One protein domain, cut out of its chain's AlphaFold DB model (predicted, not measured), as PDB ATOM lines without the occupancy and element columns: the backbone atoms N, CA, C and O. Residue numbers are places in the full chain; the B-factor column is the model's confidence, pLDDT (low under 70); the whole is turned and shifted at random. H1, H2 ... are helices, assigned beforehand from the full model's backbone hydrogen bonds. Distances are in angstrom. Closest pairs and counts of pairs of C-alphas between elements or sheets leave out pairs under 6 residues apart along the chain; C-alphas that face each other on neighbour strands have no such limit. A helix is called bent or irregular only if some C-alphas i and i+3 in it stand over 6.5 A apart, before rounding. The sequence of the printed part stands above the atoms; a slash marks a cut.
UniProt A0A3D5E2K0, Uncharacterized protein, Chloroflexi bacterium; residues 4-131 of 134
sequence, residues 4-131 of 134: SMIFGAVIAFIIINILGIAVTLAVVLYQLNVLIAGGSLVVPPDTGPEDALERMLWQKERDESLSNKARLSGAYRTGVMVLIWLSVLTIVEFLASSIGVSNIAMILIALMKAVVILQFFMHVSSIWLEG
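What this domain is: This is residues 4 to 131 of the 134 residues of an uncharacterized protein of Chloroflexi bacterium (UniProt A0A3D5E2K0). Three long helices lie side by side in one flat row, the chain folding back on itself twice; H2 is in the middle, with H1 packed along one side of it and H3 along the other. H2 is the longest, and its residues 52 to 56 stick out at one end of the row, while residues 4 to 10 of H1 stick out at the other; tiny H4 follows the last residues of H3, and a long loop joins H1 to H2. The printed part has 128 residues with four named helices, in the order H1, H2, H3, H4, and no named strand, and its class is all helix. The whole is extended, with a radius of gyration of the C-alphas of 22.4 A, and the C-alphas span 77 by 30 by 11 A along their three main axes.

Where its parts are: The printed part begins with H1, residues 4 to 38, which measures 49.8 A from first to last C-alpha and starts at C-alpha 4, (-58.394, -29.175, -47.104). Residues 39 to 51 hold no named element. H2 covers residues 52 to 98 and measures 69.3 A; its x values fall from C-alpha 52 at (16.830, -17.417, -34.621) to C-alpha 98 at (-51.864, -18.892, -43.350). H3 covers residues 103 to 122 and measures 27.0 A. H4, residues 126 to 129, is 5.3 A long and ends at C-alpha 129, (-12.387, -2.597, -38.646). No helix is bent; H3 is neither bent nor irregular, but only just: C-alphas 119 and 122 are 6.0 A apart.

How they stand to each other: H1 and H2 touch, with 25 pairs of C-alphas within 8 A, and their closest C-alphas, those of Ala 26 and Val 80, are 5.4 A apart. They run opposite ways at a shallow tilt of 4 degrees, and they form a helical hairpin. H2 touches H1 with its residues 69 to 91 alone. H2 and H3 form a second helical hairpin, again opposite ways at a shallow tilt of 4 degrees. They touch, with 12 pairs of C-alphas within 8 A; the closest C-alphas are those of Leu 86 and Lys 113, 6.6 A apart. H2 touches H3 with its residues 78 to 97 alone. H1 and H3 are apart. H4 touches no helix: it is apart from H1, only just apart from H2, with the closest C-alphas 8.5 A from each other, and H3 and H4 meet only through their link. In H1, H2 and H3 every backbone O i to N i+4 pair is within hydrogen-bond range. H4 is too short for such a pair, and its one O i to N i+3 pair is within range.

The domain as a whole: The two C-alphas farthest apart, those of Ser 4 and Asp 51, are 77.8 A from each other, and the outline is a rod. The stretches that stand free are residues 4 to 10, which belong to H1; residues 41 to 47; and residues 50 to 56, of which 52 to 56 belong to H2. Without them the body has 107 residues and spans 69 by 29 by 9 A. The link from H1 to H2 is long, with 13 residues, and those from H2 to H3 and from H3 to H4 are tight, with 4 and 3 residues. The printed part has no cut between residues 4 and 131. The mean pLDDT of the printed part is 80.1, and the model's confidence is low, under 70, at residues 37 to 46 and 122 to 131.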
ATOM      1  N   SER A   4     -59.089 -29.296 -48.392       85.75
ATOM      2  CA  SER A   4     -58.394 -29.175 -47.104       85.75
ATOM      3  C   SER A   4     -57.138 -30.049 -47.000       85.75
ATOM      4  O   SER A   4     -56.121 -29.604 -46.469       85.75
ATOM      5  N   MET A   5     -57.170 -31.272 -47.538       85.56
ATOM      6  CA  MET A   5     -56.014 -32.174 -47.565       85.56
ATOM      7  C   MET A   5     -54.928 -31.669 -48.519       85.56
ATOM      8  O   MET A   5     -53.747 -31.731 -48.186       85.56
ATOM      9  N   ILE A   6     -55.322 -31.135 -49.682       87.62
ATOM     10  CA  ILE A   6     -54.394 -30.512 -50.639       87.62
ATOM     11  C   ILE A   6     -53.700 -29.312 -49.984       87.62
ATOM     12  O   ILE A   6     -52.478 -29.206 -50.029       87.62
ATOM     13  N   PHE A   7     -54.465 -28.443 -49.323       84.81
ATOM     14  CA  PHE A   7     -53.934 -27.262 -48.645       84.81
ATOM     15  C   PHE A   7     -52.947 -27.618 -47.520       84.81
ATOM     16  O   PHE A   7     -51.848 -27.065 -47.463       84.81
ATOM     17  N   GLY A   8     -53.292 -28.595 -46.675       86.19
ATOM     18  CA  GLY A   8     -52.395 -29.089 -45.626       86.19
ATOM     19  C   GLY A   8     -51.091 -29.671 -46.183       86.19
ATOM     20  O   GLY A   8     -50.014 -29.382 -45.660       86.19
ATOM     21  N   ALA A   9     -51.166 -30.429 -47.282       87.00
ATOM     22  CA  ALA A   9     -49.990 -30.990 -47.945       87.00
ATOM     23  C   ALA A   9     -49.061 -29.902 -48.516       87.00
ATOM     24  O   ALA A   9     -47.842 -30.010 -48.390       87.00
ATOM     25  N   VAL A  10     -49.620 -28.833 -49.094       88.56
ATOM     26  CA  VAL A  10     -48.843 -27.698 -49.623       88.56
ATOM     27  C   VAL A  10     -48.117 -26.947 -48.505       88.56
ATOM     28  O   VAL A  10     -46.925 -26.671 -48.631       88.56
ATOM     29  N   ILE A  11     -48.796 -26.663 -47.388       89.56
ATOM     30  CA  ILE A  11     -48.174 -26.017 -46.220       89.56
ATOM     31  C   ILE A  11     -47.016 -26.863 -45.689       89.56
ATOM     32  O   ILE A  11     -45.919 -26.345 -45.478       89.56
ATOM     33  N   ALA A  12     -47.234 -28.170 -45.515       87.38
ATOM     34  CA  ALA A  12     -46.197 -29.080 -45.047       87.38
ATOM     35  C   ALA A  12     -44.995 -29.114 -46.005       87.38
ATOM     36  O   ALA A  12     -43.852 -29.021 -45.559       87.38
ATOM     37  N   PHE A  13     -45.239 -29.173 -47.318       90.94
ATOM     38  CA  PHE A  13     -44.185 -29.144 -48.330       90.94
ATOM     39  C   PHE A  13     -43.340 -27.866 -48.248       90.94
ATOM     40  O   PHE A  13     -42.111 -27.940 -48.285       90.94
ATOM     41  N   ILE A  14     -43.971 -26.701 -48.087       89.25
ATOM     42  CA  ILE A  14     -43.265 -25.418 -47.966       89.25
ATOM     43  C   ILE A  14     -42.389 -25.395 -46.709       89.25
ATOM     44  O   ILE A  14     -41.210 -25.054 -46.791       89.25
ATOM     45  N   ILE A  15     -42.926 -25.819 -45.563       88.56
ATOM     46  CA  ILE A  15     -42.181 -25.856 -44.296       88.56
ATOM     47  C   ILE A  15     -40.968 -26.787 -44.402       88.56
ATOM     48  O   ILE A  15     -39.865 -26.405 -44.011       88.56
ATOM     49  N   ILE A  16     -41.151 -27.980 -44.979       89.62
ATOM     50  CA  ILE A  16     -40.069 -28.950 -45.193       89.62
ATOM     51  C   ILE A  16     -38.986 -28.368 -46.103       89.62
ATOM     52  O   ILE A  16     -37.805 -28.545 -45.821       89.62
ATOM     53  N   ASN A  17     -39.357 -27.641 -47.161       89.69
ATOM     54  CA  ASN A  17     -38.381 -27.001 -48.043       89.69
ATOM     55  C   ASN A  17     -37.603 -25.889 -47.331       89.69
ATOM     56  O   ASN A  17     -36.384 -25.843 -47.450       89.69
ATOM     57  N   ILE A  18     -38.271 -25.024 -46.558       89.00
ATOM     58  CA  ILE A  18     -37.601 -23.946 -45.810       89.00
ATOM     59  C   ILE A  18     -36.600 -24.534 -44.803       89.00
ATOM     60  O   ILE A  18     -35.445 -24.103 -44.756       89.00
ATOM     61  N   LEU A  19     -37.015 -25.551 -44.040       88.19
ATOM     62  CA  LEU A  19     -36.138 -26.278 -43.117       88.19
ATOM     63  C   LEU A  19     -34.991 -26.968 -43.853       88.19
ATOM     64  O   LEU A  19     -33.835 -26.815 -43.468       88.19
ATOM     65  N   GLY A  20     -35.300 -27.702 -44.921       86.19
ATOM     66  CA  GLY A  20     -34.327 -28.454 -45.705       86.19
ATOM     67  C   GLY A  20     -33.261 -27.554 -46.320       86.19
ATOM     68  O   GLY A  20     -32.073 -27.851 -46.195       86.19
ATOM     69  N   ILE A  21     -33.653 -26.423 -46.912       88.75
ATOM     70  CA  ILE A  21     -32.725 -25.433 -47.471       88.75
ATOM     71  C   ILE A  21     -31.868 -24.831 -46.359       88.75
ATOM     72  O   ILE A  21     -30.651 -24.765 -46.506       88.75
ATOM     73  N   ALA A  22     -32.466 -24.436 -45.233       86.31
ATOM     74  CA  ALA A  22     -31.720 -23.834 -44.134       86.31
ATOM     75  C   ALA A  22     -30.691 -24.798 -43.526       86.31
ATOM     76  O   ALA A  22     -29.544 -24.411 -43.313       86.31
ATOM     77  N   VAL A  23     -31.071 -26.059 -43.303       87.88
ATOM     78  CA  VAL A  23     -30.163 -27.101 -42.805       87.88
ATOM     79  C   VAL A  23     -29.079 -27.408 -43.834       87.88
ATOM     80  O   VAL A  23     -27.906 -27.475 -43.478       87.88
ATOM     81  N   THR A  24     -29.438 -27.544 -45.112       88.25
ATOM     82  CA  THR A  24     -28.465 -27.814 -46.179       88.25
ATOM     83  C   THR A  24     -27.453 -26.682 -46.288       88.25
ATOM     84  O   THR A  24     -26.255 -26.944 -46.306       88.25
ATOM     85  N   LEU A  25     -27.909 -25.427 -46.284       87.38
ATOM     86  CA  LEU A  25     -27.026 -24.267 -46.268       87.38
ATOM     87  C   LEU A  25     -26.157 -24.262 -45.015       87.38
ATOM     88  O   LEU A  25     -24.955 -24.115 -45.147       87.38
ATOM     89  N   ALA A  26     -26.707 -24.493 -43.823       84.81
ATOM     90  CA  ALA A  26     -25.924 -24.571 -42.590       84.81
ATOM     91  C   ALA A  26     -24.818 -25.640 -42.653       84.81
ATOM     92  O   ALA A  26     -23.696 -25.385 -42.219       84.81
ATOM     93  N   VAL A  27     -25.113 -26.816 -43.217       86.81
ATOM     94  CA  VAL A  27     -24.149 -27.915 -43.371       86.81
ATOM     95  C   VAL A  27     -23.102 -27.595 -44.429       86.81
ATOM     96  O   VAL A  27     -21.916 -27.700 -44.137       86.81
ATOM     97  N   VAL A  28     -23.512 -27.190 -45.636       87.44
ATOM     98  CA  VAL A  28     -22.595 -26.770 -46.713       87.44
ATOM     99  C   VAL A  28     -21.682 -25.683 -46.197       87.44
ATOM    100  O   VAL A  28     -20.467 -25.729 -46.395       87.44
ATOM    101  N   LEU A  29     -22.276 -24.742 -45.471       84.38
ATOM    102  CA  LEU A  29     -21.526 -23.704 -44.852       84.38
ATOM    103  C   LEU A  29     -20.515 -24.346 -43.879       84.38
ATOM    104  O   LEU A  29     -19.312 -24.139 -44.026       84.38
ATOM    105  N   TYR A  30     -20.945 -25.117 -42.884       81.62
ATOM    106  CA  TYR A  30     -20.035 -25.704 -41.895       81.62
ATOM    107  C   TYR A  30     -18.866 -26.475 -42.536       81.62
ATOM    108  O   TYR A  30     -17.722 -26.315 -42.114       81.62
ATOM    109  N   GLN A  31     -19.133 -27.240 -43.597       82.25
ATOM    110  CA  GLN A  31     -18.110 -27.964 -44.357       82.25
ATOM    111  C   GLN A  31     -17.105 -27.021 -45.028       82.25
ATOM    112  O   GLN A  31     -15.902 -27.269 -44.977       82.25
ATOM    113  N   LEU A  32     -17.568 -25.908 -45.602       80.94
ATOM    114  CA  LEU A  32     -16.689 -24.885 -46.168       80.94
ATOM    115  C   LEU A  32     -15.780 -24.262 -45.093       80.94
ATOM    116  O   LEU A  32     -14.591 -24.075 -45.336       80.94
ATOM    117  N   ASN A  33     -16.296 -24.011 -43.885       81.12
ATOM    118  CA  ASN A  33     -15.473 -23.560 -42.760       81.12
ATOM    119  C   ASN A  33     -14.420 -24.602 -42.370       81.12
ATOM    120  O   ASN A  33     -13.268 -24.244 -42.155       81.12
ATOM    121  N   VAL A  34     -14.777 -25.888 -42.322       75.56
ATOM    122  CA  VAL A  34     -13.813 -26.968 -42.055       75.56
ATOM    123  C   VAL A  34     -12.755 -27.057 -43.158       75.56
ATOM    124  O   VAL A  34     -11.593 -27.271 -42.845       75.56
ATOM    125  N   LEU A  35     -13.099 -26.839 -44.426       75.69
ATOM    126  CA  LEU A  35     -12.125 -26.804 -45.526       75.69
ATOM    127  C   LEU A  35     -11.159 -25.616 -45.416       75.69
ATOM    128  O   LEU A  35      -9.949 -25.789 -45.546       75.69
ATOM    129  N   ILE A  36     -11.679 -24.419 -45.144       70.62
ATOM    130  CA  ILE A  36     -10.877 -23.189 -45.054       70.62
ATOM    131  C   ILE A  36     -10.020 -23.178 -43.778       70.62
ATOM    132  O   ILE A  36      -8.836 -22.840 -43.817       70.62
ATOM    133  N   ALA A  37     -10.596 -23.568 -42.637       67.69
ATOM    134  CA  ALA A  37      -9.919 -23.557 -41.341       67.69
ATOM    135  C   ALA A  37      -9.073 -24.821 -41.106       67.69
ATOM    136  O   ALA A  37      -7.982 -24.739 -40.544       67.69
ATOM    137  N   GLY A  38      -9.555 -25.981 -41.559       59.69
ATOM    138  CA  GLY A  38      -8.934 -27.300 -41.396       59.69
ATOM    139  C   GLY A  38      -7.853 -27.634 -42.425       59.69
ATOM    140  O   GLY A  38      -7.145 -28.621 -42.246       59.69
ATOM    141  N   GLY A  39      -7.626 -26.781 -43.431       57.59
ATOM    142  CA  GLY A  39      -6.414 -26.777 -44.264       57.59
ATOM    143  C   GLY A  39      -5.177 -26.294 -43.492       57.59
ATOM    144  O   GLY A  39      -4.435 -25.424 -43.948       57.59
ATOM    145  N   SER A  40      -5.004 -26.767 -42.260       52.94
ATOM    146  CA  SER A  40      -3.787 -26.587 -41.486       52.94
ATOM    147  C   SER A  40      -2.832 -27.683 -41.920       52.94
ATOM    148  O   SER A  40      -2.995 -28.841 -41.545       52.94
ATOM    149  N   LEU A  41      -1.824 -27.306 -42.701       58.47
ATOM    150  CA  LEU A  41      -0.575 -28.046 -42.733       58.47
ATOM    151  C   LEU A  41      -0.153 -28.196 -41.265       58.47
ATOM    152  O   LEU A  41       0.217 -27.213 -40.625       58.47
ATOM    153  N   VAL A  42      -0.319 -29.384 -40.681       61.00
ATOM    154  CA  VAL A  42       0.365 -29.734 -39.435       61.00
ATOM    155  C   VAL A  42       1.834 -29.747 -39.824       61.00
ATOM    156  O   VAL A  42       2.339 -30.747 -40.314       61.00
ATOM    157  N   VAL A  43       2.464 -28.576 -39.749       61.47
ATOM    158  CA  VAL A  43       3.885 -28.405 -40.009       61.47
ATOM    159  C   VAL A  43       4.581 -29.002 -38.792       61.47
ATOM    160  O   VAL A  43       4.362 -28.500 -37.681       61.47
ATOM    161  N   PRO A  44       5.327 -30.105 -38.956       66.44
ATOM    162  CA  PRO A  44       6.022 -30.740 -37.854       66.44
ATOM    163  C   PRO A  44       6.895 -29.724 -37.094       66.44
ATOM    164  O   PRO A  44       7.450 -28.800 -37.699       66.44
ATOM    165  N   PRO A  45       6.997 -29.838 -35.758       67.56
ATOM    166  CA  PRO A  45       7.725 -28.876 -34.925       67.56
ATOM    167  C   PRO A  45       9.221 -28.756 -35.265       67.56
ATOM    168  O   PRO A  45       9.864 -27.813 -34.812       67.56
ATOM    169  N   ASP A  46       9.760 -29.677 -36.061       69.69
ATOM    170  CA  ASP A  46      11.150 -29.775 -36.506       69.69
ATOM    171  C   ASP A  46      11.396 -29.283 -37.945       69.69
ATOM    172  O   ASP A  46      12.546 -29.191 -38.356       69.69
ATOM    173  N   THR A  47      10.366 -28.903 -38.712       72.69
ATOM    174  CA  THR A  47      10.547 -28.362 -40.080       72.69
ATOM    175  C   THR A  47      10.684 -26.834 -40.127       72.69
ATOM    176  O   THR A  47      10.543 -26.227 -41.187       72.69
ATOM    177  N   GLY A  48      10.883 -26.189 -38.974       73.62
ATOM    178  CA  GLY A  48      11.076 -24.741 -38.875       73.62
ATOM    179  C   GLY A  48      12.520 -24.313 -39.187       73.62
ATOM    180  O   GLY A  48      13.422 -25.145 -39.135       73.62
ATOM    181  N   PRO A  49      12.764 -23.023 -39.477       79.31
ATOM    182  CA  PRO A  49      14.116 -22.507 -39.697       79.31
ATOM    183  C   PRO A  49      15.031 -22.752 -38.485       79.31
ATOM    184  O   PRO A  49      14.572 -22.672 -37.345       79.31
ATOM    185  N   GLU A  50      16.326 -23.015 -38.690       80.31
ATOM    186  CA  GLU A  50      17.282 -23.123 -37.569       80.31
ATOM    187  C   GLU A  50      17.747 -21.744 -37.076       80.31
ATOM    188  O   GLU A  50      18.034 -21.553 -35.886       80.31
ATOM    189  N   ASP A  51      17.733 -20.743 -37.950       85.94
ATOM    190  CA  ASP A  51      18.160 -19.388 -37.628       85.94
ATOM    191  C   ASP A  51      17.164 -18.689 -36.696       85.94
ATOM    192  O   ASP A  51      15.946 -18.739 -36.871       85.94
ATOM    193  N   ALA A  52      17.673 -18.024 -35.656       83.25
ATOM    194  CA  ALA A  52      16.830 -17.417 -34.621       83.25
ATOM    195  C   ALA A  52      15.919 -16.300 -35.166       83.25
ATOM    196  O   ALA A  52      14.768 -16.187 -34.747       83.25
ATOM    197  N   LEU A  53      16.417 -15.494 -36.110       83.12
ATOM    198  CA  LEU A  53      15.636 -14.427 -36.738       83.12
ATOM    199  C   LEU A  53      14.520 -14.993 -37.622       83.12
ATOM    200  O   LEU A  53      13.373 -14.562 -37.520       83.12
ATOM    201  N   GLU A  54      14.839 -15.993 -38.442       84.00
ATOM    202  CA  GLU A  54      13.865 -16.653 -39.311       84.00
ATOM    203  C   GLU A  54      12.796 -17.392 -38.503       84.00
ATOM    204  O   GLU A  54      11.618 -17.329 -38.848       84.00
ATOM    205  N   ARG A  55      13.163 -18.001 -37.364       82.44
ATOM    206  CA  ARG A  55      12.199 -18.585 -36.416       82.44
ATOM    207  C   ARG A  55      11.197 -17.566 -35.897       82.44
ATOM    208  O   ARG A  55      10.017 -17.893 -35.807       82.44
ATOM    209  N   MET A  56      11.640 -16.353 -35.567       82.88
ATOM    210  CA  MET A  56      10.742 -15.293 -35.095       82.88
ATOM    211  C   MET A  56       9.780 -14.831 -36.193       82.88
ATOM    212  O   MET A  56       8.584 -14.702 -35.938       82.88
ATOM    213  N   LEU A  57      10.279 -14.621 -37.415       85.81
ATOM    214  CA  LEU A  57       9.446 -14.223 -38.556       85.81
ATOM    215  C   LEU A  57       8.420 -15.304 -38.900       85.81
ATOM    216  O   LEU A  57       7.235 -15.014 -39.047       85.81
ATOM    217  N   TRP A  58       8.861 -16.558 -38.934       79.81
ATOM    218  CA  TRP A  58       7.998 -17.702 -39.192       79.81
ATOM    219  C   TRP A  58       6.952 -17.913 -38.088       79.81
ATOM    220  O   TRP A  58       5.799 -18.225 -38.383       79.81
ATOM    221  N   GLN A  59       7.305 -17.716 -36.811       83.69
ATOM    222  CA  GLN A  59       6.332 -17.746 -35.711       83.69
ATOM    223  C   GLN A  59       5.278 -16.652 -35.869       83.69
ATOM    224  O   GLN A  59       4.092 -16.957 -35.786       83.69
ATOM    225  N   LYS A  60       5.696 -15.420 -36.178       85.88
ATOM    226  CA  LYS A  60       4.783 -14.298 -36.406       85.88
ATOM    227  C   LYS A  60       3.806 -14.579 -37.553       85.88
ATOM    228  O   LYS A  60       2.604 -14.416 -37.377       85.88
ATOM    229  N   GLU A  61       4.304 -15.043 -38.698       84.06
ATOM    230  CA  GLU A  61       3.471 -15.354 -39.867       84.06
ATOM    231  C   GLU A  61       2.478 -16.490 -39.576       84.06
ATOM    232  O   GLU A  61       1.301 -16.422 -39.944       84.06
ATOM    233  N   ARG A  62       2.912 -17.521 -38.835       79.50
ATOM    234  CA  ARG A  62       2.003 -18.572 -38.363       79.50
ATOM    235  C   ARG A  62       0.929 -18.021 -37.437       79.50
ATOM    236  O   ARG A  62      -0.238 -18.337 -37.660       79.50
ATOM    237  N   ASP A  63       1.294 -17.226 -36.440       81.50
ATOM    238  CA  ASP A  63       0.353 -16.680 -35.460       81.50
ATOM    239  C   ASP A  63      -0.678 -15.763 -36.134       81.50
ATOM    240  O   ASP A  63      -1.877 -15.885 -35.869       81.50
ATOM    241  N   GLU A  64      -0.253 -14.931 -37.090       83.12
ATOM    242  CA  GLU A  64      -1.152 -14.132 -37.930       83.12
ATOM    243  C   GLU A  64      -2.106 -15.025 -38.737       83.12
ATOM    244  O   GLU A  64      -3.325 -14.814 -38.709       83.12
ATOM    245  N   SER A  65      -1.586 -16.074 -39.389       77.44
ATOM    246  CA  SER A  65      -2.397 -17.016 -40.171       77.44
ATOM    247  C   SER A  65      -3.422 -17.772 -39.312       77.44
ATOM    248  O   SER A  65      -4.575 -17.941 -39.720       77.44
ATOM    249  N   LEU A  66      -3.037 -18.191 -38.101       76.06
ATOM    250  CA  LEU A  66      -3.903 -18.880 -37.147       76.06
ATOM    251  C   LEU A  66      -4.964 -17.929 -36.591       76.06
ATOM    252  O   LEU A  66      -6.130 -18.320 -36.498       76.06
ATOM    253  N   SER A  67      -4.597 -16.680 -36.286       77.31
ATOM    254  CA  SER A  67      -5.545 -15.663 -35.821       77.31
ATOM    255  C   SER A  67      -6.613 -15.369 -36.880       77.31
ATOM    256  O   SER A  67      -7.805 -15.347 -36.563       77.31
ATOM    257  N   ASN A  68      -6.219 -15.253 -38.153       77.12
ATOM    258  CA  ASN A  68      -7.142 -15.024 -39.261       77.12
ATOM    259  C   ASN A  68      -8.082 -16.216 -39.462       77.12
ATOM    260  O   ASN A  68      -9.294 -16.031 -39.581       77.12
ATOM    261  N   LYS A  69      -7.566 -17.451 -39.414       74.94
ATOM    262  CA  LYS A  69      -8.400 -18.663 -39.481       74.94
ATOM    263  C   LYS A  69      -9.389 -18.746 -38.313       74.94
ATOM    264  O   LYS A  69     -10.559 -19.060 -38.530       74.94
ATOM    265  N   ALA A  70      -8.956 -18.424 -37.094       71.62
ATOM    266  CA  ALA A  70      -9.818 -18.406 -35.913       71.62
ATOM    267  C   ALA A  70     -10.929 -17.343 -36.019       71.62
ATOM    268  O   ALA A  70     -12.090 -17.643 -35.731       71.62
ATOM    269  N   ARG A  71     -10.601 -16.133 -36.497       71.19
ATOM    270  CA  ARG A  71     -11.570 -15.051 -36.750       71.19
ATOM    271  C   ARG A  71     -12.619 -15.462 -37.781       71.19
ATOM    272  O   ARG A  71     -13.817 -15.334 -37.520       71.19
ATOM    273  N   LEU A  72     -12.180 -16.015 -38.914       70.00
ATOM    274  CA  LEU A  72     -13.072 -16.500 -39.971       70.00
ATOM    275  C   LEU A  72     -13.997 -17.603 -39.450       70.00
ATOM    276  O   LEU A  72     -15.205 -17.535 -39.665       70.00
ATOM    277  N   SER A  73     -13.459 -18.562 -38.692       72.56
ATOM    278  CA  SER A  73     -14.251 -19.650 -38.111       72.56
ATOM    279  C   SER A  73     -15.314 -19.163 -37.121       72.56
ATOM    280  O   SER A  73     -16.450 -19.648 -37.124       72.56
ATOM    281  N   GLY A  74     -14.977 -18.159 -36.304       72.12
ATOM    282  CA  GLY A  74     -15.908 -17.525 -35.371       72.12
ATOM    283  C   GLY A  74     -17.063 -16.814 -36.077       72.12
ATOM    284  O   GLY A  74     -18.227 -17.071 -35.765       72.12
ATOM    285  N   ALA A  75     -16.758 -15.979 -37.076       72.12
ATOM    286  CA  ALA A  75     -17.768 -15.283 -37.879       72.12
ATOM    287  C   ALA A  75     -18.726 -16.271 -38.562       72.12
ATOM    288  O   ALA A  75     -19.939 -16.061 -38.633       72.12
ATOM    289  N   TYR A  76     -18.176 -17.398 -38.997       73.00
ATOM    290  CA  TYR A  76     -18.910 -18.431 -39.691       73.00
ATOM    291  C   TYR A  76     -19.956 -19.141 -38.832       73.00
ATOM    292  O   TYR A  76     -21.110 -19.314 -39.233       73.00
ATOM    293  N   ARG A  77     -19.560 -19.532 -37.618       75.50
ATOM    294  CA  ARG A  77     -20.452 -20.182 -36.654       75.50
ATOM    295  C   ARG A  77     -21.612 -19.263 -36.268       75.50
ATOM    296  O   ARG A  77     -22.748 -19.726 -36.170       75.50
ATOM    297  N   THR A  78     -21.332 -17.968 -36.120       82.44
ATOM    298  CA  THR A  78     -22.348 -16.936 -35.886       82.44
ATOM    299  C   THR A  78     -23.311 -16.832 -37.067       82.44
ATOM    300  O   THR A  78     -24.520 -16.914 -36.867       82.44
ATOM    301  N   GLY A  79     -22.806 -16.751 -38.304       81.38
ATOM    302  CA  GLY A  79     -23.643 -16.694 -39.508       81.38
ATOM    303  C   GLY A  79     -24.596 -17.889 -39.644       81.38
ATOM    304  O   GLY A  79     -25.782 -17.704 -39.917       81.38
ATOM    305  N   VAL A  80     -24.114 -19.107 -39.369       84.19
ATOM    306  CA  VAL A  80     -24.944 -20.325 -39.384       84.19
ATOM    307  C   VAL A  80     -26.041 -20.286 -38.313       84.19
ATOM    308  O   VAL A  80     -27.192 -20.601 -38.613       84.19
ATOM    309  N   MET A  81     -25.727 -19.861 -37.082       82.31
ATOM    310  CA  MET A  81     -26.737 -19.706 -36.023       82.31
ATOM    311  C   MET A  81     -27.833 -18.709 -36.412       82.31
ATOM    312  O   MET A  81     -29.014 -18.973 -36.180       82.31
ATOM    313  N   VAL A  82     -27.462 -17.582 -37.022       86.94
ATOM    314  CA  VAL A  82     -28.434 -16.567 -37.447       86.94
ATOM    315  C   VAL A  82     -29.317 -17.085 -38.576       86.94
ATOM    316  O   VAL A  82     -30.525 -16.864 -38.549       86.94
ATOM    317  N   LEU A  83     -28.752 -17.821 -39.537       85.50
ATOM    318  CA  LEU A  83     -29.514 -18.442 -40.624       85.50
ATOM    319  C   LEU A  83     -30.591 -19.387 -40.069       85.50
ATOM    320  O   LEU A  83     -31.747 -19.318 -40.489       85.50
ATOM    321  N   ILE A  84     -30.244 -20.204 -39.071       85.75
ATOM    322  CA  ILE A  84     -31.199 -21.087 -38.386       85.75
ATOM    323  C   ILE A  84     -32.313 -20.266 -37.721       85.75
ATOM    324  O   ILE A  84     -33.490 -20.552 -37.938       85.75
ATOM    325  N   TRP A  85     -31.969 -19.212 -36.972       87.69
ATOM    326  CA  TRP A  85     -32.959 -18.330 -36.341       87.69
ATOM    327  C   TRP A  85     -33.902 -17.669 -37.350       87.69
ATOM    328  O   TRP A  85     -35.118 -17.663 -37.148       87.69
ATOM    329  N   LEU A  86     -33.366 -17.151 -38.455       90.69
ATOM    330  CA  LEU A  86     -34.160 -16.533 -39.517       90.69
ATOM    331  C   LEU A  86     -35.066 -17.546 -40.219       90.69
ATOM    332  O   LEU A  86     -36.205 -17.214 -40.552       90.69
ATOM    333  N   SER A  87     -34.600 -18.781 -40.409       87.50
ATOM    334  CA  SER A  87     -35.416 -19.859 -40.970       87.50
ATOM    335  C   SER A  87     -36.612 -20.174 -40.069       87.50
ATOM    336  O   SER A  87     -37.752 -20.165 -40.535       87.50
ATOM    337  N   VAL A  88     -36.385 -20.319 -38.758       89.81
ATOM    338  CA  VAL A  88     -37.461 -20.531 -37.774       89.81
ATOM    339  C   VAL A  88     -38.466 -19.379 -37.799       89.81
ATOM    340  O   VAL A  88     -39.668 -19.617 -37.912       89.81
ATOM    341  N   LEU A  89     -37.997 -18.127 -37.771       90.81
ATOM    342  CA  LEU A  89     -38.888 -16.962 -37.796       90.81
ATOM    343  C   LEU A  89     -39.691 -16.864 -39.102       90.81
ATOM    344  O   LEU A  89     -40.812 -16.369 -39.106       90.81
ATOM    345  N   THR A  90     -39.142 -17.365 -40.209       91.00
ATOM    346  CA  THR A  90     -39.827 -17.423 -41.509       91.00
ATOM    347  C   THR A  90     -40.923 -18.483 -41.539       91.00
ATOM    348  O   THR A  90     -41.986 -18.242 -42.102       91.00
ATOM    349  N   ILE A  91     -40.721 -19.624 -40.881       89.88
ATOM    350  CA  ILE A  91     -41.768 -20.647 -40.734       89.88
ATOM    351  C   ILE A  91     -42.916 -20.113 -39.877       89.88
ATOM    352  O   ILE A  91     -44.080 -20.264 -40.244       89.88
ATOM    353  N   VAL A  92     -42.591 -19.455 -38.760       90.31
ATOM    354  CA  VAL A  92     -43.591 -18.833 -37.881       90.31
ATOM    355  C   VAL A  92     -44.393 -17.773 -38.634       90.31
ATOM    356  O   VAL A  92     -45.618 -17.766 -38.548       90.31
ATOM    357  N   GLU A  93     -43.728 -16.921 -39.411       89.88
ATOM    358  CA  GLU A  93     -44.386 -15.923 -40.260       89.88
ATOM    359  C   GLU A  93     -45.329 -16.567 -41.285       89.88
ATOM    360  O   GLU A  93     -46.470 -16.136 -41.440       89.88
ATOM    361  N   PHE A  94     -44.873 -17.620 -41.964       88.06
ATOM    362  CA  PHE A  94     -45.682 -18.327 -42.951       88.06
ATOM    363  C   PHE A  94     -46.945 -18.940 -42.325       88.06
ATOM    364  O   PHE A  94     -48.034 -18.825 -42.886       88.06
ATOM    365  N   LEU A  95     -46.819 -19.537 -41.136       88.31
ATOM    366  CA  LEU A  95     -47.949 -20.080 -40.380       88.31
ATOM    367  C   LEU A  95     -48.897 -18.987 -39.871       88.31
ATOM    368  O   LEU A  95     -50.110 -19.156 -39.921       88.31
ATOM    369  N   ALA A  96     -48.366 -17.857 -39.407       87.31
ATOM    370  CA  ALA A  96     -49.177 -16.713 -38.998       87.31
ATOM    371  C   ALA A  96     -49.986 -16.159 -40.184       87.31
ATOM    372  O   ALA A  96     -51.186 -15.912 -40.070       87.31
ATOM    373  N   SER A  97     -49.354 -16.033 -41.349       87.88
ATOM    374  CA  SER A  97     -50.020 -15.601 -42.577       87.88
ATOM    375  C   SER A  97     -51.132 -16.568 -43.000       87.88
ATOM    376  O   SER A  97     -52.228 -16.139 -43.357       87.88
ATOM    377  N   SER A  98     -50.897 -17.882 -42.901       85.94
ATOM    378  CA  SER A  98     -51.864 -18.892 -43.350       85.94
ATOM    379  C   SER A  98     -53.138 -18.956 -42.500       85.94
ATOM    380  O   SER A  98     -54.193 -19.299 -43.030       85.94
ATOM    381  N   ILE A  99     -53.073 -18.578 -41.218       88.00
ATOM    382  CA  ILE A  99     -54.249 -18.463 -40.335       88.00
ATOM    383  C   ILE A  99     -54.893 -17.063 -40.359       88.00
ATOM    384  O   ILE A  99     -55.809 -16.797 -39.584       88.00
ATOM    385  N   GLY A 100     -54.435 -16.165 -41.240       87.44
ATOM    386  CA  GLY A 100     -55.015 -14.832 -41.421       87.44
ATOM    387  C   GLY A 100     -54.665 -13.833 -40.317       87.44
ATOM    388  O   GLY A 100     -55.470 -12.954 -40.003       87.44
ATOM    389  N   VAL A 101     -53.481 -13.955 -39.703       88.69
ATOM    390  CA  VAL A 101     -52.986 -12.964 -38.735       88.69
ATOM    391  C   VAL A 101     -52.916 -11.570 -39.375       88.69
ATOM    392  O   VAL A 101     -52.561 -11.410 -40.539       88.69
ATOM    393  N   SER A 102     -53.244 -10.540 -38.588       88.88
ATOM    394  CA  SER A 102     -53.229  -9.137 -39.019       88.88
ATOM    395  C   SER A 102     -51.892  -8.705 -39.636       88.88
ATOM    396  O   SER A 102     -50.822  -8.979 -39.087       88.88
ATOM    397  N   ASN A 103     -51.964  -7.901 -40.703       88.25
ATOM    398  CA  ASN A 103     -50.806  -7.275 -41.352       88.25
ATOM    399  C   ASN A 103     -49.912  -6.504 -40.368       88.25
ATOM    400  O   ASN A 103     -48.699  -6.452 -40.550       88.25
ATOM    401  N   ILE A 104     -50.491  -5.932 -39.308       90.31
ATOM    402  CA  ILE A 104     -49.726  -5.217 -38.278       90.31
ATOM    403  C   ILE A 104     -48.803  -6.189 -37.532       90.31
ATOM    404  O   ILE A 104     -47.629  -5.892 -37.336       90.31
ATOM    405  N   ALA A 105     -49.296  -7.372 -37.163       84.62
ATOM    406  CA  ALA A 105     -48.479  -8.379 -36.492       84.62
ATOM    407  C   ALA A 105     -47.420  -8.979 -37.434       84.62
ATOM    408  O   ALA A 105     -46.301  -9.240 -36.998       84.62
ATOM    409  N   MET A 106     -47.719  -9.105 -38.730       88.38
ATOM    410  CA  MET A 106     -46.736  -9.510 -39.745       88.38
ATOM    411  C   MET A 106     -45.580  -8.507 -39.859       88.38
ATOM    412  O   MET A 106     -44.415  -8.900 -39.879       88.38
ATOM    413  N   ILE A 107     -45.881  -7.204 -39.838       90.25
ATOM    414  CA  ILE A 107     -44.858  -6.148 -39.810       90.25
ATOM    415  C   ILE A 107     -44.000  -6.251 -38.541       90.25
ATOM    416  O   ILE A 107     -42.782  -6.106 -38.622       90.25
ATOM    417  N   LEU A 108     -44.589  -6.554 -37.380       90.06
ATOM    418  CA  LEU A 108     -43.823  -6.759 -36.144       90.06
ATOM    419  C   LEU A 108     -42.879  -7.970 -36.236       90.06
ATOM    420  O   LEU A 108     -41.737  -7.885 -35.784       90.06
ATOM    421  N   ILE A 109     -43.312  -9.071 -36.859       88.81
ATOM    422  CA  ILE A 109     -42.450 -10.236 -37.114       88.81
ATOM    423  C   ILE A 109     -41.301  -9.852 -38.057       88.81
ATOM    424  O   ILE A 109     -40.149 -10.203 -37.798       88.81
ATOM    425  N   ALA A 110     -41.578  -9.077 -39.108       89.25
ATOM    426  CA  ALA A 110     -40.549  -8.575 -40.015       89.25
ATOM    427  C   ALA A 110     -39.540  -7.654 -39.300       89.25
ATOM    428  O   ALA A 110     -38.332  -7.779 -39.511       89.25
ATOM    429  N   LEU A 111     -40.003  -6.787 -38.392       90.69
ATOM    430  CA  LEU A 111     -39.129  -5.961 -37.553       90.69
ATOM    431  C   LEU A 111     -38.268  -6.811 -36.614       90.69
ATOM    432  O   LEU A 111     -37.085  -6.526 -36.453       90.69
ATOM    433  N   MET A 112     -38.810  -7.888 -36.044       90.00
ATOM    434  CA  MET A 112     -38.028  -8.817 -35.226       90.00
ATOM    435  C   MET A 112     -36.895  -9.465 -36.034       90.00
ATOM    436  O   MET A 112     -35.768  -9.545 -35.543       90.00
ATOM    437  N   LYS A 113     -37.141  -9.847 -37.296       90.00
ATOM    438  CA  LYS A 113     -36.071 -10.319 -38.198       90.00
ATOM    439  C   LYS A 113     -35.011  -9.248 -38.417       90.00
ATOM    440  O   LYS A 113     -33.823  -9.553 -38.339       90.00
ATOM    441  N   ALA A 114     -35.427  -8.006 -38.661       88.44
ATOM    442  CA  ALA A 114     -34.501  -6.893 -38.827       88.44
ATOM    443  C   ALA A 114     -33.635  -6.702 -37.574       88.44
ATOM    444  O   ALA A 114     -32.421  -6.602 -37.701       88.44
ATOM    445  N   VAL A 115     -34.210  -6.754 -36.369       88.50
ATOM    446  CA  VAL A 115     -33.450  -6.670 -35.109       88.50
ATOM    447  C   VAL A 115     -32.426  -7.799 -34.991       88.50
ATOM    448  O   VAL A 115     -31.276  -7.528 -34.655       88.50
ATOM    449  N   VAL A 116     -32.797  -9.043 -35.311       85.88
ATOM    450  CA  VAL A 116     -31.852 -10.175 -35.325       85.88
ATOM    451  C   VAL A 116     -30.702  -9.900 -36.299       85.88
ATOM    452  O   VAL A 116     -29.537 -10.063 -35.947       85.88
ATOM    453  N   ILE A 117     -30.995  -9.414 -37.505       85.50
ATOM    454  CA  ILE A 117     -29.958  -9.100 -38.493       85.50
ATOM    455  C   ILE A 117     -29.054  -7.961 -38.001       85.50
ATOM    456  O   ILE A 117     -27.834  -8.080 -38.073       85.50
ATOM    457  N   LEU A 118     -29.618  -6.881 -37.459       83.44
ATOM    458  CA  LEU A 118     -28.856  -5.744 -36.935       83.44
ATOM    459  C   LEU A 118     -27.958  -6.163 -35.763       83.44
ATOM    460  O   LEU A 118     -26.771  -5.843 -35.743       83.44
ATOM    461  N   GLN A 119     -28.489  -6.934 -34.813       80.44
ATOM    462  CA  GLN A 119     -27.733  -7.373 -33.643       80.44
ATOM    463  C   GLN A 119     -26.553  -8.268 -34.033       80.44
ATOM    464  O   GLN A 119     -25.459  -8.098 -33.503       80.44
ATOM    465  N   PHE A 120     -26.760  -9.210 -34.955       76.88
ATOM    466  CA  PHE A 120     -25.738 -10.201 -35.283       76.88
ATOM    467  C   PHE A 120     -24.837  -9.825 -36.461       76.88
ATOM    468  O   PHE A 120     -23.714 -10.306 -36.503       76.88
ATOM    469  N   PHE A 121     -25.272  -8.986 -37.404       73.31
ATOM    470  CA  PHE A 121     -24.455  -8.600 -38.563       73.31
ATOM    471  C   PHE A 121     -23.936  -7.163 -38.492       73.31
ATOM    472  O   PHE A 121     -22.812  -6.927 -38.931       73.31
ATOM    473  N   MET A 122     -24.670  -6.207 -37.906       69.56
ATOM    474  CA  MET A 122     -24.151  -4.833 -37.798       69.56
ATOM    475  C   MET A 122     -23.151  -4.647 -36.656       69.56
ATOM    476  O   MET A 122     -22.251  -3.835 -36.799       69.56
ATOM    477  N   HIS A 123     -23.224  -5.414 -35.564       61.50
ATOM    478  CA  HIS A 123     -22.146  -5.399 -34.561       61.50
ATOM    479  C   HIS A 123     -20.919  -6.220 -34.990       61.50
ATOM    480  O   HIS A 123     -19.819  -5.992 -34.491       61.50
ATOM    481  N   VAL A 124     -21.075  -7.124 -35.962       55.19
ATOM    482  CA  VAL A 124     -19.979  -7.908 -36.550       55.19
ATOM    483  C   VAL A 124     -19.153  -7.094 -37.557       55.19
ATOM    484  O   VAL A 124     -18.045  -7.495 -37.890       55.19
ATOM    485  N   SER A 125     -19.578  -5.903 -37.987       51.41
ATOM    486  CA  SER A 125     -18.680  -5.017 -38.750       51.41
ATOM    487  C   SER A 125     -17.545  -4.434 -37.892       51.41
ATOM    488  O   SER A 125     -16.496  -4.099 -38.437       51.41
ATOM    489  N   SER A 126     -17.690  -4.392 -36.558       52.91
ATOM    490  CA  SER A 126     -16.616  -3.928 -35.658       52.91
ATOM    491  C   SER A 126     -15.370  -4.824 -35.702       52.91
ATOM    492  O   SER A 126     -14.254  -4.332 -35.593       52.91
ATOM    493  N   ILE A 127     -15.527  -6.119 -35.993       53.59
ATOM    494  CA  ILE A 127     -14.402  -7.061 -36.140       53.59
ATOM    495  C   ILE A 127     -13.750  -7.044 -37.530       53.59
ATOM    496  O   ILE A 127     -12.688  -7.646 -37.686       53.59
ATOM    497  N   TRP A 128     -14.332  -6.343 -38.511       53.16
ATOM    498  CA  TRP A 128     -13.683  -6.054 -39.797       53.16
ATOM    499  C   TRP A 128     -12.899  -4.732 -39.782       53.16
ATOM    500  O   TRP A 128     -11.999  -4.575 -40.599       53.16
ATOM    501  N   LEU A 129     -13.180  -3.820 -38.841       48.66
ATOM    502  CA  LEU A 129     -12.387  -2.597 -38.646       48.66
ATOM    503  C   LEU A 129     -11.129  -2.822 -37.790       48.66
ATOM    504  O   LEU A 129     -10.118  -2.162 -38.000       48.66
ATOM    505  N   GLU A 130     -11.132  -3.804 -36.888       51.84
ATOM    506  CA  GLU A 130      -9.953  -4.164 -36.079       51.84
ATOM    507  C   GLU A 130      -8.910  -5.011 -36.856       51.84
ATOM    508  O   GLU A 130      -8.118  -5.751 -36.266       51.84
ATOM    509  N   GLY A 131      -8.976  -5.007 -38.191       49.09
ATOM    510  CA  GLY A 131      -7.960  -5.546 -39.105       49.09
ATOM    511  C   GLY A 131      -7.155  -4.457 -39.825       49.09
ATOM    512  O   GLY A 131      -6.214  -4.782 -40.540       49.09
TER     513      GLY A 131